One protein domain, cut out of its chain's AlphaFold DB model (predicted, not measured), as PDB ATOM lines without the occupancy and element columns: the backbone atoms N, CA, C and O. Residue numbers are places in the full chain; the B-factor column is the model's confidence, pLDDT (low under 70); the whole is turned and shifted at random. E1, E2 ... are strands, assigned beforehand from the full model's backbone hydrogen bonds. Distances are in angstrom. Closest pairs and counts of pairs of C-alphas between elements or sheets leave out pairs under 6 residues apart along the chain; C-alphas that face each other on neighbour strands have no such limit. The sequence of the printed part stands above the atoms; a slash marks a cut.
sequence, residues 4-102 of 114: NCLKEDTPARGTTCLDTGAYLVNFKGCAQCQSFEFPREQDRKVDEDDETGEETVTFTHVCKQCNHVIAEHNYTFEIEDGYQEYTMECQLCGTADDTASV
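What this domain is: This is residues 4 to 102 of the 114 residues of the protein "Protein Churchill" of Capsaspora owczarzaki (strain ATCC 30864) (UniProt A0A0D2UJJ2). One twisted sheet of five strands, a long narrow slab, makes the body, and an unnamed stretch, residues 4 to 39, loops round one end of it, with residues 17 to 20 crossing over one face. The links E1 to E2 and E3 to E4 lie at the opposite end of the slab. You will find 99 printed residues with no named helix and five named strands, E1 E2 E3 E4 E5 along the chain and in the same order across the sheet, all antiparallel. The class is all strand, though under half of the printed residues, 45 of 99, are in named elements. The outline is elongated, 47 by 25 by 14 A, and the whole is only just compact, close to loose, with a radius of gyration of the C-alphas of 14.7 A.

Where its parts are: Begin with the longest strand, E3, residues 69 to 80: find C-alpha 69 at (192.500, 194.620, 233.278) and go 33.2 A to C-alpha 80 at (207.594, 182.812, 260.385). E2, residues 55 to 62, is 23.0 A long, and E4, residues 83 to 90, is also 23.0 A long. E1, residues 40 to 48, begins at C-alpha 40 at (190.283, 201.288, 239.936), bends by 53 degrees at residue 43 and measures 23.7 A. E5, residues 94 to 101, covers 23.4 A and ends at C-alpha 101 at (210.979, 191.379, 263.618).

How they stand to each other: Look first at E3 and E2, antiparallel at 168 degrees, where N 57 and O 75 are 2.7 A apart, within hydrogen-bond range. On from E2, E1 is antiparallel to it at 165 degrees, with N 45 and O 58 within hydrogen-bond range at 2.8 A. Returning to E3, find E4 antiparallel at 170 degrees, with N 76 and O 87 within hydrogen-bond range at 2.8 A. E4 and E5 are antiparallel at 174 degrees, and N 84 and O 100 are within hydrogen-bond range at 2.7 A. Each of these four pairs is a hairpin, and the five strands form a meander, each strand the antiparallel neighbour of the one before. E1 and E5 are the edge strands, and they are apart.

The domain as a whole: The two C-alphas farthest apart are those of Cys 33 and Asp 81, 47.5 A. The printed part has no cut. The links E3 to E4 and E4 to E5 are tight, those from E1 to E2 and E2 to E3 are short, and no link is long. The mean pLDDT of the printed part is 91.4, and no printed residue is under 70.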
ATOM      1  N   ASN A   4     201.278 197.413 227.699       90.94
ATOM      2  CA  ASN A   4     201.079 198.669 226.986       90.94
ATOM      3  C   ASN A   4     200.424 199.752 227.849       90.94
ATOM      4  O   ASN A   4     200.382 200.897 227.413       90.94
ATOM      5  N   CYS A   5     199.946 199.430 229.055       91.06
ATOM      6  CA  CYS A   5     199.448 200.418 230.013       91.06
ATOM      7  C   CYS A   5     200.534 200.942 230.971       91.06
ATOM      8  O   CYS A   5     200.298 201.898 231.713       91.06
ATOM      9  N   LEU A   6     201.723 200.331 230.947       92.81
ATOM     10  CA  LEU A   6     202.787 200.520 231.932       92.81
ATOM     11  C   LEU A   6     204.036 201.142 231.295       92.81
ATOM     12  O   LEU A   6     204.275 200.979 230.093       92.81
ATOM     13  N   LYS A   7     204.821 201.882 232.082       92.56
ATOM     14  CA  LYS A   7     206.141 202.379 231.660       92.56
ATOM     15  C   LYS A   7     207.182 201.267 231.741       92.56
ATOM     16  O   LYS A   7     207.941 201.095 230.794       92.56
ATOM     17  N   GLU A   8     207.149 200.508 232.829       92.88
ATOM     18  CA  GLU A   8     208.024 199.379 233.126       92.88
ATOM     19  C   GLU A   8     207.194 198.176 233.603       92.88
ATOM     20  O   GLU A   8     206.157 198.341 234.253       92.88
ATOM     21  N   ASP A   9     207.634 196.971 233.240       89.88
ATOM     22  CA  ASP A   9     207.053 195.708 233.710       89.88
ATOM     23  C   ASP A   9     207.652 195.408 235.089       89.88
ATOM     24  O   ASP A   9     208.875 195.329 235.200       89.88
ATOM     25  N   THR A  10     206.811 195.263 236.122       89.00
ATOM     26  CA  THR A  10     207.228 194.849 237.481       89.00
ATOM     27  C   THR A  10     208.426 195.649 238.034       89.00
ATOM     28  O   THR A  10     209.501 195.083 238.229       89.00
ATOM     29  N   PRO A  11     208.285 196.970 238.270       92.69
ATOM     30  CA  PRO A  11     209.373 197.781 238.817       92.69
ATOM     31  C   PRO A  11     209.800 197.289 240.207       92.69
ATOM     32  O   PRO A  11     208.953 196.995 241.047       92.69
ATOM     33  N   ALA A  12     211.099 197.259 240.495       91.81
ATOM     34  CA  ALA A  12     211.579 196.911 241.832       91.81
ATOM     35  C   ALA A  12     211.223 198.019 242.842       91.81
ATOM     36  O   ALA A  12     211.545 199.194 242.640       91.81
ATOM     37  N   ARG A  13     210.563 197.647 243.942       90.25
ATOM     38  CA  ARG A  13     210.063 198.562 244.988       90.25
ATOM     39  C   ARG A  13     210.839 198.455 246.306       90.25
ATOM     40  O   ARG A  13     210.489 199.135 247.273       90.25
ATOM     41  N   GLY A  14     211.907 197.657 246.329       90.88
ATOM     42  CA  GLY A  14     212.715 197.414 247.523       90.88
ATOM     43  C   GLY A  14     211.854 196.782 248.609       90.88
ATOM     44  O   GLY A  14     211.272 195.734 248.381       90.88
ATOM     45  N   THR A  15     211.723 197.470 249.740       88.25
ATOM     46  CA  THR A  15     210.971 197.016 250.920       88.25
ATOM     47  C   THR A  15     209.531 197.543 250.979       88.25
ATOM     48  O   THR A  15     208.877 197.481 252.014       88.25
ATOM     49  N   THR A  16     209.028 198.178 249.911       89.44
ATOM     50  CA  THR A  16     207.682 198.779 249.928       89.44
ATOM     51  C   THR A  16     206.623 197.787 249.453       89.44
ATOM     52  O   THR A  16     206.242 197.811 248.278       89.44
ATOM     53  N   CYS A  17     206.113 196.985 250.381       90.94
ATOM     54  CA  CYS A  17     204.994 196.066 250.174       90.94
ATOM     55  C   CYS A  17     203.683 196.756 250.587       90.94
ATOM     56  O   CYS A  17     203.573 197.256 251.703       90.94
ATOM     57  N   LEU A  18     202.707 196.849 249.681       91.12
ATOM     58  CA  LEU A  18     201.408 197.477 249.953       91.12
ATOM     59  C   LEU A  18     200.283 196.494 249.637       91.12
ATOM     60  O   LEU A  18     200.285 195.900 248.562       91.12
ATOM     61  N   ASP A  19     199.295 196.389 250.523       89.44
ATOM     62  CA  ASP A  19     198.065 195.610 250.316       89.44
ATOM     63  C   ASP A  19     196.979 196.409 249.564       89.44
ATOM     64  O   ASP A  19     195.930 195.877 249.203       89.44
ATOM     65  N   THR A  20     197.212 197.709 249.359       91.50
ATOM     66  CA  THR A  20     196.274 198.656 248.749       91.50
ATOM     67  C   THR A  20     196.981 199.727 247.923       91.50
ATOM     68  O   THR A  20     198.162 200.038 248.098       91.50
ATOM     69  N   GLY A  21     196.219 200.362 247.039       90.44
ATOM     70  CA  GLY A  21     196.666 201.456 246.198       90.44
ATOM     71  C   GLY A  21     197.282 200.986 244.884       90.44
ATOM     72  O   GLY A  21     197.418 199.805 244.590       90.44
ATOM     73  N   ALA A  22     197.679 201.961 244.067       90.69
ATOM     74  CA  ALA A  22     198.275 201.731 242.758       90.69
ATOM     75  C   ALA A  22     199.525 202.597 242.575       90.69
ATOM     76  O   ALA A  22     199.543 203.774 242.947       90.69
ATOM     77  N   TYR A  23     200.562 202.063 241.926       93.19
ATOM     78  CA  TYR A  23     201.762 202.841 241.609       93.19
ATOM     79  C   TYR A  23     201.559 203.711 240.365       93.19
ATOM     80  O   TYR A  23     202.009 203.405 239.259       93.19
ATOM     81  N   LEU A  24     200.869 204.836 240.557       91.88
ATOM     82  CA  LEU A  24     200.468 205.745 239.478       91.88
ATOM     83  C   LEU A  24     201.653 206.300 238.675       91.88
ATOM     84  O   LEU A  24     201.499 206.630 237.503       91.88
ATOM     85  N   VAL A  25     202.848 206.361 239.269       92.19
ATOM     86  CA  VAL A  25     204.066 206.803 238.574       92.19
ATOM     87  C   VAL A  25     204.439 205.850 237.433       92.19
ATOM     88  O   VAL A  25     204.917 206.324 236.400       92.19
ATOM     89  N   ASN A  26     204.182 204.543 237.569       93.00
ATOM     90  CA  ASN A  26     204.426 203.548 236.518       93.00
ATOM     91  C   ASN A  26     203.292 203.480 235.475       93.00
ATOM     92  O   ASN A  26     203.470 202.949 234.377       93.00
ATOM     93  N   PHE A  27     202.125 204.058 235.759       92.62
ATOM     94  CA  PHE A  27     201.018 204.086 234.808       92.62
ATOM     95  C   PHE A  27     201.259 205.140 233.715       92.62
ATOM     96  O   PHE A  27     201.534 206.306 234.006       92.62
ATOM     97  N   LYS A  28     201.152 204.748 232.438       92.81
ATOM     98  CA  LYS A  28     201.249 205.687 231.297       92.81
ATOM     99  C   LYS A  28     199.912 205.992 230.618       92.81
ATOM    100  O   LYS A  28     199.870 206.861 229.755       92.81
ATOM    101  N   GLY A  29     198.839 205.307 231.007       91.69
ATOM    102  CA  GLY A  29     197.512 205.420 230.396       91.69
ATOM    103  C   GLY A  29     197.031 204.090 229.823       91.69
ATOM    104  O   GLY A  29     197.828 203.214 229.492       91.69
ATOM    105  N   CYS A  30     195.715 203.914 229.709       93.19
ATOM    106  CA  CYS A  30     195.148 202.664 229.218       93.19
ATOM    107  C   CYS A  30     195.404 202.491 227.716       93.19
ATOM    108  O   CYS A  30     194.952 203.296 226.907       93.19
ATOM    109  N   ALA A  31     196.045 201.395 227.312       91.81
ATOM    110  CA  ALA A  31     196.312 201.112 225.902       91.81
ATOM    111  C   ALA A  31     195.042 200.868 225.069       91.81
ATOM    112  O   ALA A  31     195.060 201.065 223.858       91.81
ATOM    113  N   GLN A  32     193.948 200.438 225.707       91.25
ATOM    114  CA  GLN A  32     192.709 200.079 225.016       91.25
ATOM    115  C   GLN A  32     191.824 201.291 224.701       91.25
ATOM    116  O   GLN A  32     191.254 201.360 223.617       91.25
ATOM    117  N   CYS A  33     191.680 202.238 225.633       92.81
ATOM    118  CA  CYS A  33     190.806 203.410 225.462       92.81
ATOM    119  C   CYS A  33     191.553 204.749 225.455       92.81
ATOM    120  O   CYS A  33     190.922 205.791 225.316       92.81
ATOM    121  N   GLN A  34     192.875 204.729 225.648       89.44
ATOM    122  CA  GLN A  34     193.755 205.900 225.748       89.44
ATOM    123  C   GLN A  34     193.391 206.897 226.857       89.44
ATOM    124  O   GLN A  34     193.936 207.995 226.919       89.44
ATOM    125  N   SER A  35     192.505 206.501 227.771       89.25
ATOM    126  CA  SER A  35     192.197 207.286 228.957       89.25
ATOM    127  C   SER A  35     193.383 207.270 229.924       89.25
ATOM    128  O   SER A  35     193.982 206.219 230.178       89.25
ATOM    129  N   PHE A  36     193.690 208.442 230.477       86.81
ATOM    130  CA  PHE A  36     194.674 208.630 231.543       86.81
ATOM    131  C   PHE A  36     194.026 208.638 232.940       86.81
ATOM    132  O   PHE A  36     194.666 208.983 233.927       86.81
ATOM    133  N   GLU A  37     192.749 208.256 233.039       89.06
ATOM    134  CA  GLU A  37     192.082 208.096 234.330       89.06
ATOM    135  C   GLU A  37     192.785 207.031 235.176       89.06
ATOM    136  O   GLU A  37     193.238 206.002 234.659       89.06
ATOM    137  N   PHE A  38     192.844 207.265 236.488       88.19
ATOM    138  CA  PHE A  38     193.506 206.339 237.396       88.19
ATOM    139  C   PHE A  38     192.805 204.973 237.426       88.19
ATOM    140  O   PHE A  38     191.566 204.914 237.420       88.19
ATOM    141  N   PRO A  39     193.579 203.871 237.452       91.50
ATOM    142  CA  PRO A  39     193.029 202.532 237.594       91.50
ATOM    143  C   PRO A  39     192.206 202.410 238.875       91.50
ATOM    144  O   PRO A  39     192.563 202.965 239.912       91.50
ATOM    145  N   ARG A  40     191.109 201.666 238.794       93.69
ATOM    146  CA  ARG A  40     190.283 201.288 239.936       93.69
ATOM    147  C   ARG A  40     190.675 199.885 240.392       93.69
ATOM    148  O   ARG A  40     191.001 199.041 239.566       93.69
ATOM    149  N   GLU A  41     190.603 199.643 241.690       94.00
ATOM    150  CA  GLU A  41     190.748 198.311 242.280       94.00
ATOM    151  C   GLU A  41     189.419 197.551 242.203       94.00
ATOM    152  O   GLU A  41     188.351 198.107 242.495       94.00
ATOM    153  N   GLN A  42     189.475 196.288 241.790       93.31
ATOM    154  CA  GLN A  42     188.318 195.411 241.676       93.31
ATOM    155  C   GLN A  42     188.654 193.999 242.164       93.31
ATOM    156  O   GLN A  42     189.812 193.585 242.138       93.31
ATOM    157  N   ASP A  43     187.619 193.272 242.596       92.56
ATOM    158  CA  ASP A  43     187.698 191.855 242.965       92.56
ATOM    159  C   ASP A  43     188.691 191.585 244.103       92.56
ATOM    160  O   ASP A  43     189.383 190.574 244.098       92.56
ATOM    161  N   ARG A  44     188.745 192.501 245.083       94.50
ATOM    162  CA  ARG A  44     189.561 192.327 246.288       94.50
ATOM    163  C   ARG A  44     189.100 191.099 247.064       94.50
ATOM    164  O   ARG A  44     187.937 191.023 247.463       94.50
ATOM    165  N   LYS A  45     190.036 190.193 247.306       94.06
ATOM    166  CA  LYS A  45     189.908 189.018 248.158       94.06
ATOM    167  C   LYS A  45     190.981 189.062 249.230       94.06
ATOM    168  O   LYS A  45     192.067 189.590 249.002       94.06
ATOM    169  N   VAL A  46     190.612 188.555 250.392       94.12
ATOM    170  CA  VAL A  46     191.497 188.348 251.528       94.12
ATOM    171  C   VAL A  46     191.288 186.893 251.902       94.12
ATOM    172  O   VAL A  46     190.156 186.499 252.189       94.12
ATOM    173  N   ASP A  47     192.349 186.117 251.780       92.38
ATOM    174  CA  ASP A  47     192.398 184.707 252.116       92.38
ATOM    175  C   ASP A  47     193.325 184.587 253.331       92.38
ATOM    176  O   ASP A  47     194.490 184.969 253.259       92.38
ATOM    177  N   GLU A  48     192.774 184.143 254.457       91.62
ATOM    178  CA  GLU A  48     193.492 183.957 255.722       91.62
ATOM    179  C   GLU A  48     193.578 182.449 255.987       91.62
ATOM    180  O   GLU A  48     192.553 181.760 255.979       91.62
ATOM    181  N   ASP A  49     194.785 181.927 256.181       88.94
ATOM    182  CA  ASP A  49     195.010 180.529 256.539       88.94
ATOM    183  C   ASP A  49     195.026 180.390 258.069       88.94
ATOM    184  O   ASP A  49     195.941 180.853 258.749       88.94
ATOM    185  N   ASP A  50     193.992 179.757 258.632       80.31
ATOM    186  CA  ASP A  50     193.851 179.549 260.081       80.31
ATOM    187  C   ASP A  50     194.956 178.650 260.688       80.31
ATOM    188  O   ASP A  50     195.153 178.659 261.906       80.31
ATOM    189  N   GLU A  51     195.647 177.834 259.882       79.81
ATOM    190  CA  GLU A  51     196.681 176.903 260.350       79.81
ATOM    191  C   GLU A  51     198.064 177.562 260.410       79.81
ATOM    192  O   GLU A  51     198.821 177.304 261.352       79.81
ATOM    193  N   THR A  52     198.397 178.408 259.432       78.81
ATOM    194  CA  THR A  52     199.701 179.092 259.344       78.81
ATOM    195  C   THR A  52     199.660 180.544 259.820       78.81
ATOM    196  O   THR A  52     200.692 181.084 260.217       78.81
ATOM    197  N   GLY A  53     198.484 181.172 259.832       81.94
ATOM    198  CA  GLY A  53     198.338 182.611 260.036       81.94
ATOM    199  C   GLY A  53     198.804 183.447 258.838       81.94
ATOM    200  O   GLY A  53     199.067 184.635 259.014       81.94
ATOM    201  N   GLU A  54     198.950 182.839 257.652       90.50
ATOM    202  CA  GLU A  54     199.236 183.547 256.400       90.50
ATOM    203  C   GLU A  54     198.000 184.343 255.954       90.50
ATOM    204  O   GLU A  54     196.891 183.812 255.889       90.50
ATOM    205  N   GLU A  55     198.195 185.611 255.602       93.19
ATOM    206  CA  GLU A  55     197.178 186.470 255.007       93.19
ATOM    207  C   GLU A  55     197.587 186.842 253.579       93.19
ATOM    208  O   GLU A  55     198.551 187.577 253.345       93.19
ATOM    209  N   THR A  56     196.812 186.389 252.599       93.81
ATOM    210  CA  THR A  56     197.015 186.713 251.190       93.81
ATOM    211  C   THR A  56     195.895 187.628 250.687       93.81
ATOM    212  O   THR A  56     194.710 187.299 250.695       93.81
ATOM    213  N   VAL A  57     196.269 188.813 250.206       95.31
ATOM    214  CA  VAL A  57     195.379 189.811 249.611       95.31
ATOM    215  C   VAL A  57     195.591 189.838 248.102       95.31
ATOM    216  O   VAL A  57     196.663 190.191 247.612       95.31
ATOM    217  N   THR A  58     194.536 189.532 247.348       95.56
ATOM    218  CA  THR A  58     194.563 189.561 245.880       95.56
ATOM    219  C   THR A  58     193.513 190.518 245.335       95.56
ATOM    220  O   THR A  58     192.368 190.543 245.787       95.56
ATOM    221  N   PHE A  59     193.885 191.358 244.373       95.81
ATOM    222  CA  PHE A  59     192.946 192.239 243.673       95.81
ATOM    223  C   PHE A  59     193.461 192.618 242.287       95.81
ATOM    224  O   PHE A  59     194.627 192.433 241.954       95.81
ATOM    225  N   THR A  60     192.591 193.179 241.449       95.75
ATOM    226  CA  THR A  60     192.960 193.589 240.090       95.75
ATOM    227  C   THR A  60     192.828 195.090 239.886       95.75
ATOM    228  O   THR A  60     191.899 195.741 240.367       95.75
ATOM    229  N   HIS A  61     193.760 195.656 239.123       94.56
ATOM    230  CA  HIS A  61     193.691 197.025 238.637       94.56
ATOM    231  C   HIS A  61     192.992 197.058 237.285       94.56
ATOM    232  O   HIS A  61     193.513 196.554 236.286       94.56
ATOM    233  N   VAL A  62     191.842 197.720 237.227       94.81
ATOM    234  CA  VAL A  62     191.045 197.870 236.011       94.81
ATOM    235  C   VAL A  62     190.970 199.326 235.574       94.81
ATOM    236  O   VAL A  62     190.895 200.253 236.380       94.81
ATOM    237  N   CYS A  63     190.969 199.569 234.267       93.88
ATOM    238  CA  CYS A  63     190.713 200.903 233.743       93.88
ATOM    239  C   CYS A  63     189.257 201.295 234.016       93.88
ATOM    240  O   CYS A  63     188.338 200.633 233.540       93.88
ATOM    241  N   LYS A  64     189.042 202.428 234.687       91.81
ATOM    242  CA  LYS A  64     187.709 202.945 235.026       91.81
ATOM    243  C   LYS A  64     186.784 203.144 233.815       91.81
ATOM    244  O   LYS A  64     185.570 203.052 233.956       91.81
ATOM    245  N   GLN A  65     187.348 203.416 232.637       91.88
ATOM    246  CA  GLN A  65     186.578 203.786 231.447       91.88
ATOM    247  C   GLN A  65     186.121 202.584 230.609       91.88
ATOM    248  O   GLN A  65     185.024 202.591 230.064       91.88
ATOM    249  N   CYS A  66     186.971 201.564 230.464       92.31
ATOM    250  CA  CYS A  66     186.708 200.412 229.593       92.31
ATOM    251  C   CYS A  66     186.760 199.062 230.319       92.31
ATOM    252  O   CYS A  66     186.639 198.030 229.666       92.31
ATOM    253  N   ASN A  67     186.956 199.067 231.643       91.56
ATOM    254  CA  ASN A  67     187.140 197.883 232.490       91.56
ATOM    255  C   ASN A  67     188.267 196.954 232.009       91.56
ATOM    256  O   ASN A  67     188.260 195.751 232.247       91.56
ATOM    257  N   HIS A  68     189.251 197.513 231.305       91.88
ATOM    258  CA  HIS A  68     190.422 196.775 230.858       91.88
ATOM    259  C   HIS A  68     191.307 196.405 232.050       91.88
ATOM    260  O   HIS A  68     191.734 197.299 232.780       91.88
ATOM    261  N   VAL A  69     191.619 195.119 232.213       93.62
ATOM    262  CA  VAL A  69     192.500 194.620 233.278       93.62
ATOM    263  C   VAL A  69     193.952 194.994 232.973       93.62
ATOM    264  O   VAL A  69     194.574 194.463 232.049       93.62
ATOM    265  N   ILE A  70     194.492 195.918 233.762       92.94
ATOM    266  CA  ILE A  70     195.850 196.448 233.625       92.94
ATOM    267  C   ILE A  70     196.843 195.485 234.269       92.94
ATOM    268  O   ILE A  70     197.748 195.007 233.585       92.94
ATOM    269  N   ALA A  71     196.642 195.171 235.546       94.31
ATOM    270  CA  ALA A  71     197.522 194.324 236.342       94.31
ATOM    271  C   ALA A  71     196.724 193.602 237.432       94.31
ATOM    272  O   ALA A  71     195.655 194.066 237.825       94.31
ATOM    273  N   GLU A  72     197.254 192.484 237.899       94.31
ATOM    274  CA  GLU A  72     196.830 191.828 239.134       94.31
ATOM    275  C   GLU A  72     197.845 192.171 240.216       94.31
ATOM    276  O   GLU A  72     199.030 192.344 239.917       94.31
ATOM    277  N   HIS A  73     197.347 192.334 241.429       95.31
ATOM    278  CA  HIS A  73     198.115 192.671 242.603       95.31
ATOM    279  C   HIS A  73     197.944 191.554 243.616       95.31
ATOM    280  O   HIS A  73     196.826 191.285 244.056       95.31
ATOM    281  N   ASN A  74     199.065 190.943 243.969       94.88
ATOM    282  CA  ASN A  74     199.156 189.900 244.969       94.88
ATOM    283  C   ASN A  74     200.045 190.422 246.094       94.88
ATOM    284  O   ASN A  74     201.160 190.884 245.852       94.88
ATOM    285  N   TYR A  75     199.518 190.409 247.306       95.56
ATOM    286  CA  TYR A  75     200.236 190.760 248.519       95.56
ATOM    287  C   TYR A  75     200.065 189.608 249.497       95.56
ATOM    288  O   TYR A  75     198.939 189.184 249.733       95.56
ATOM    289  N   THR A  76     201.162 189.128 250.058       93.94
ATOM    290  CA  THR A  76     201.165 188.049 251.042       93.94
ATOM    291  C   THR A  76     201.885 188.535 252.283       93.94
ATOM    292  O   THR A  76     202.934 189.183 252.202       93.94
ATOM    293  N   PHE A  77     201.281 188.246 253.423       92.88
ATOM    294  CA  PHE A  77     201.805 188.506 254.744       92.88
ATOM    295  C   PHE A  77     201.838 187.199 255.521       92.88
ATOM    296  O   PHE A  77     200.842 186.484 255.573       92.88
ATOM    297  N   GLU A  78     202.962 186.909 256.157       92.50
ATOM    298  CA  GLU A  78     203.092 185.747 257.027       92.50
ATOM    299  C   GLU A  78     203.979 186.053 258.232       92.50
ATOM    300  O   GLU A  78     204.744 187.025 258.249       92.50
ATOM    301  N   ILE A  79     203.847 185.229 259.271       89.75
ATOM    302  CA  ILE A  79     204.681 185.307 260.468       89.75
ATOM    303  C   ILE A  79     205.437 183.989 260.631       89.75
ATOM    304  O   ILE A  79     204.904 183.033 261.192       89.75
ATOM    305  N   GLU A  80     206.704 183.965 260.223       86.38
ATOM    306  CA  GLU A  80     207.594 182.812 260.385       86.38
ATOM    307  C   GLU A  80     208.701 183.117 261.410       86.38
ATOM    308  O   GLU A  80     209.329 184.177 261.401       86.38
ATOM    309  N   ASP A  81     208.926 182.200 262.360       83.38
ATOM    310  CA  ASP A  81     210.050 182.236 263.316       83.38
ATOM    311  C   ASP A  81     210.258 183.577 264.073       83.38
ATOM    312  O   ASP A  81     211.372 183.948 264.460       83.38
ATOM    313  N   GLY A  82     209.174 184.322 264.332       84.38
ATOM    314  CA  GLY A  82     209.221 185.626 265.011       84.38
ATOM    315  C   GLY A  82     209.591 186.807 264.103       84.38
ATOM    316  O   GLY A  82     209.987 187.874 264.593       84.38
ATOM    317  N   TYR A  83     209.452 186.643 262.793       87.12
ATOM    318  CA  TYR A  83     209.558 187.696 261.795       87.12
ATOM    319  C   TYR A  83     208.243 187.805 261.029       87.12
ATOM    320  O   TYR A  83     207.549 186.824 260.821       87.12
ATOM    321  N   GLN A  84     207.895 189.031 260.672       89.31
ATOM    322  CA  GLN A  84     206.832 189.379 259.744       89.31
ATOM    323  C   GLN A  84     207.454 189.444 258.359       89.31
ATOM    324  O   GLN A  84     208.394 190.221 258.160       89.31
ATOM    325  N   GLU A  85     206.950 188.645 257.432       92.62
ATOM    326  CA  GLU A  85     207.388 188.631 256.043       92.62
ATOM    327  C   GLU A  85     206.292 189.235 255.173       92.62
ATOM    328  O   GLU A  85     205.110 188.921 255.307       92.62
ATOM    329  N   TYR A  86     206.694 190.163 254.312       93.31
ATOM    330  CA  TYR A  86     205.808 190.892 253.423       93.31
ATOM    331  C   TYR A  86     206.289 190.701 251.999       93.31
ATOM    332  O   TYR A  86     207.365 191.182 251.644       93.31
ATOM    333  N   THR A  87     205.456 190.099 251.164       94.38
ATOM    334  CA  THR A  87     205.741 189.908 249.744       94.38
ATOM    335  C   THR A  87     204.677 190.615 248.922       94.38
ATOM    336  O   THR A  87     203.485 190.533 249.211       94.38
ATOM    337  N   MET A  88     205.085 191.340 247.886       94.56
ATOM    338  CA  MET A  88     204.175 192.003 246.955       94.56
ATOM    339  C   MET A  88     204.617 191.733 245.522       94.56
ATOM    340  O   MET A  88     205.748 192.041 245.152       94.56
ATOM    341  N   GLU A  89     203.692 191.273 244.685       94.75
ATOM    342  CA  GLU A  89     203.891 191.098 243.252       94.75
ATOM    343  C   GLU A  89     202.751 191.744 242.458       94.75
ATOM    344  O   GLU A  89     201.579 191.378 242.560       94.75
ATOM    345  N   CYS A  90     203.096 192.725 241.626       94.69
ATOM    346  CA  CYS A  90     202.152 193.370 240.724       94.69
ATOM    347  C   CYS A  90     202.877 193.967 239.517       94.69
ATOM    348  O   CYS A  90     203.883 194.661 239.654       94.69
ATOM    349  N   GLN A  91     202.331 193.797 238.310       92.81
ATOM    350  CA  GLN A  91     202.937 194.402 237.113       92.81
ATOM    351  C   GLN A  91     202.928 195.934 237.156       92.81
ATOM    352  O   GLN A  91     203.881 196.572 236.714       92.81
ATOM    353  N   LEU A  92     201.857 196.527 237.695       93.75
ATOM    354  CA  LEU A  92     201.739 197.975 237.847       93.75
ATOM    355  C   LEU A  92     202.538 198.471 239.054       93.75
ATOM    356  O   LEU A  92     203.320 199.413 238.911       93.75
ATOM    357  N   CYS A  93     202.319 197.864 240.226       93.75
ATOM    358  CA  CYS A  93     202.874 198.340 241.488       93.75
ATOM    359  C   CYS A  93     204.347 197.998 241.667       93.75
ATOM    360  O   CYS A  93     205.073 198.823 242.225       93.75
ATOM    361  N   GLY A  94     204.781 196.860 241.137       93.56
ATOM    362  CA  GLY A  94     206.136 196.359 241.268       93.56
ATOM    363  C   GLY A  94     206.240 195.083 242.081       93.56
ATOM    364  O   GLY A  94     205.232 194.539 242.530       93.56
ATOM    365  N   THR A  95     207.480 194.646 242.263       94.44
ATOM    366  CA  THR A  95     207.852 193.576 243.187       94.44
ATOM    367  C   THR A  95     208.574 194.159 244.398       94.44
ATOM    368  O   THR A  95     209.419 195.053 244.253       94.44
ATOM    369  N   ALA A  96     208.202 193.700 245.588       94.25
ATOM    370  CA  ALA A  96     208.853 194.050 246.844       94.25
ATOM    371  C   ALA A  96     208.812 192.873 247.809       94.25
ATOM    372  O   ALA A  96     207.825 192.141 247.844       94.25
ATOM    373  N   ASP A  97     209.852 192.796 248.627       93.31
ATOM    374  CA  ASP A  97     210.004 191.819 249.691       93.31
ATOM    375  C   ASP A  97     210.556 192.574 250.906       93.31
ATOM    376  O   ASP A  97     211.540 193.319 250.791       93.31
ATOM    377  N   ASP A  98     209.921 192.431 252.064       92.38
ATOM    378  CA  ASP A  98     210.394 193.018 253.315       92.38
ATOM    379  C   ASP A  98     210.242 192.041 254.471       92.38
ATOM    380  O   ASP A  98     209.337 191.211 254.496       92.38
ATOM    381  N   THR A  99     211.142 192.157 255.445       90.62
ATOM    382  CA  THR A  99     211.098 191.356 256.668       90.62
ATOM    383  C   THR A  99     211.309 192.249 257.884       90.62
ATOM    384  O   THR A  99     212.232 193.073 257.931       90.62
ATOM    385  N   ALA A 100     210.459 192.092 258.896       87.19
ATOM    386  CA  ALA A 100     210.516 192.876 260.124       87.19
ATOM    387  C   ALA A 100     210.350 191.980 261.351       87.19
ATOM    388  O   ALA A 100     209.435 191.169 261.406       87.19
ATOM    389  N   SER A 101     211.199 192.121 262.373       86.56
ATOM    390  CA  SER A 101     210.979 191.379 263.618       86.56
ATOM    391  C   SER A 101     209.619 191.717 264.247       86.56
ATOM    392  O   SER A 101     209.194 192.872 264.256       86.56
ATOM    393  N   VAL A 102     208.946 190.711 264.815       82.88
ATOM    394  CA  VAL A 102     207.758 190.921 265.667       82.88
ATOM    395  C   VAL A 102     208.114 191.604 266.991       82.88
ATOM    396  O   VAL A 102     207.240 192.114 267.692       82.88
TER     397      VAL A 102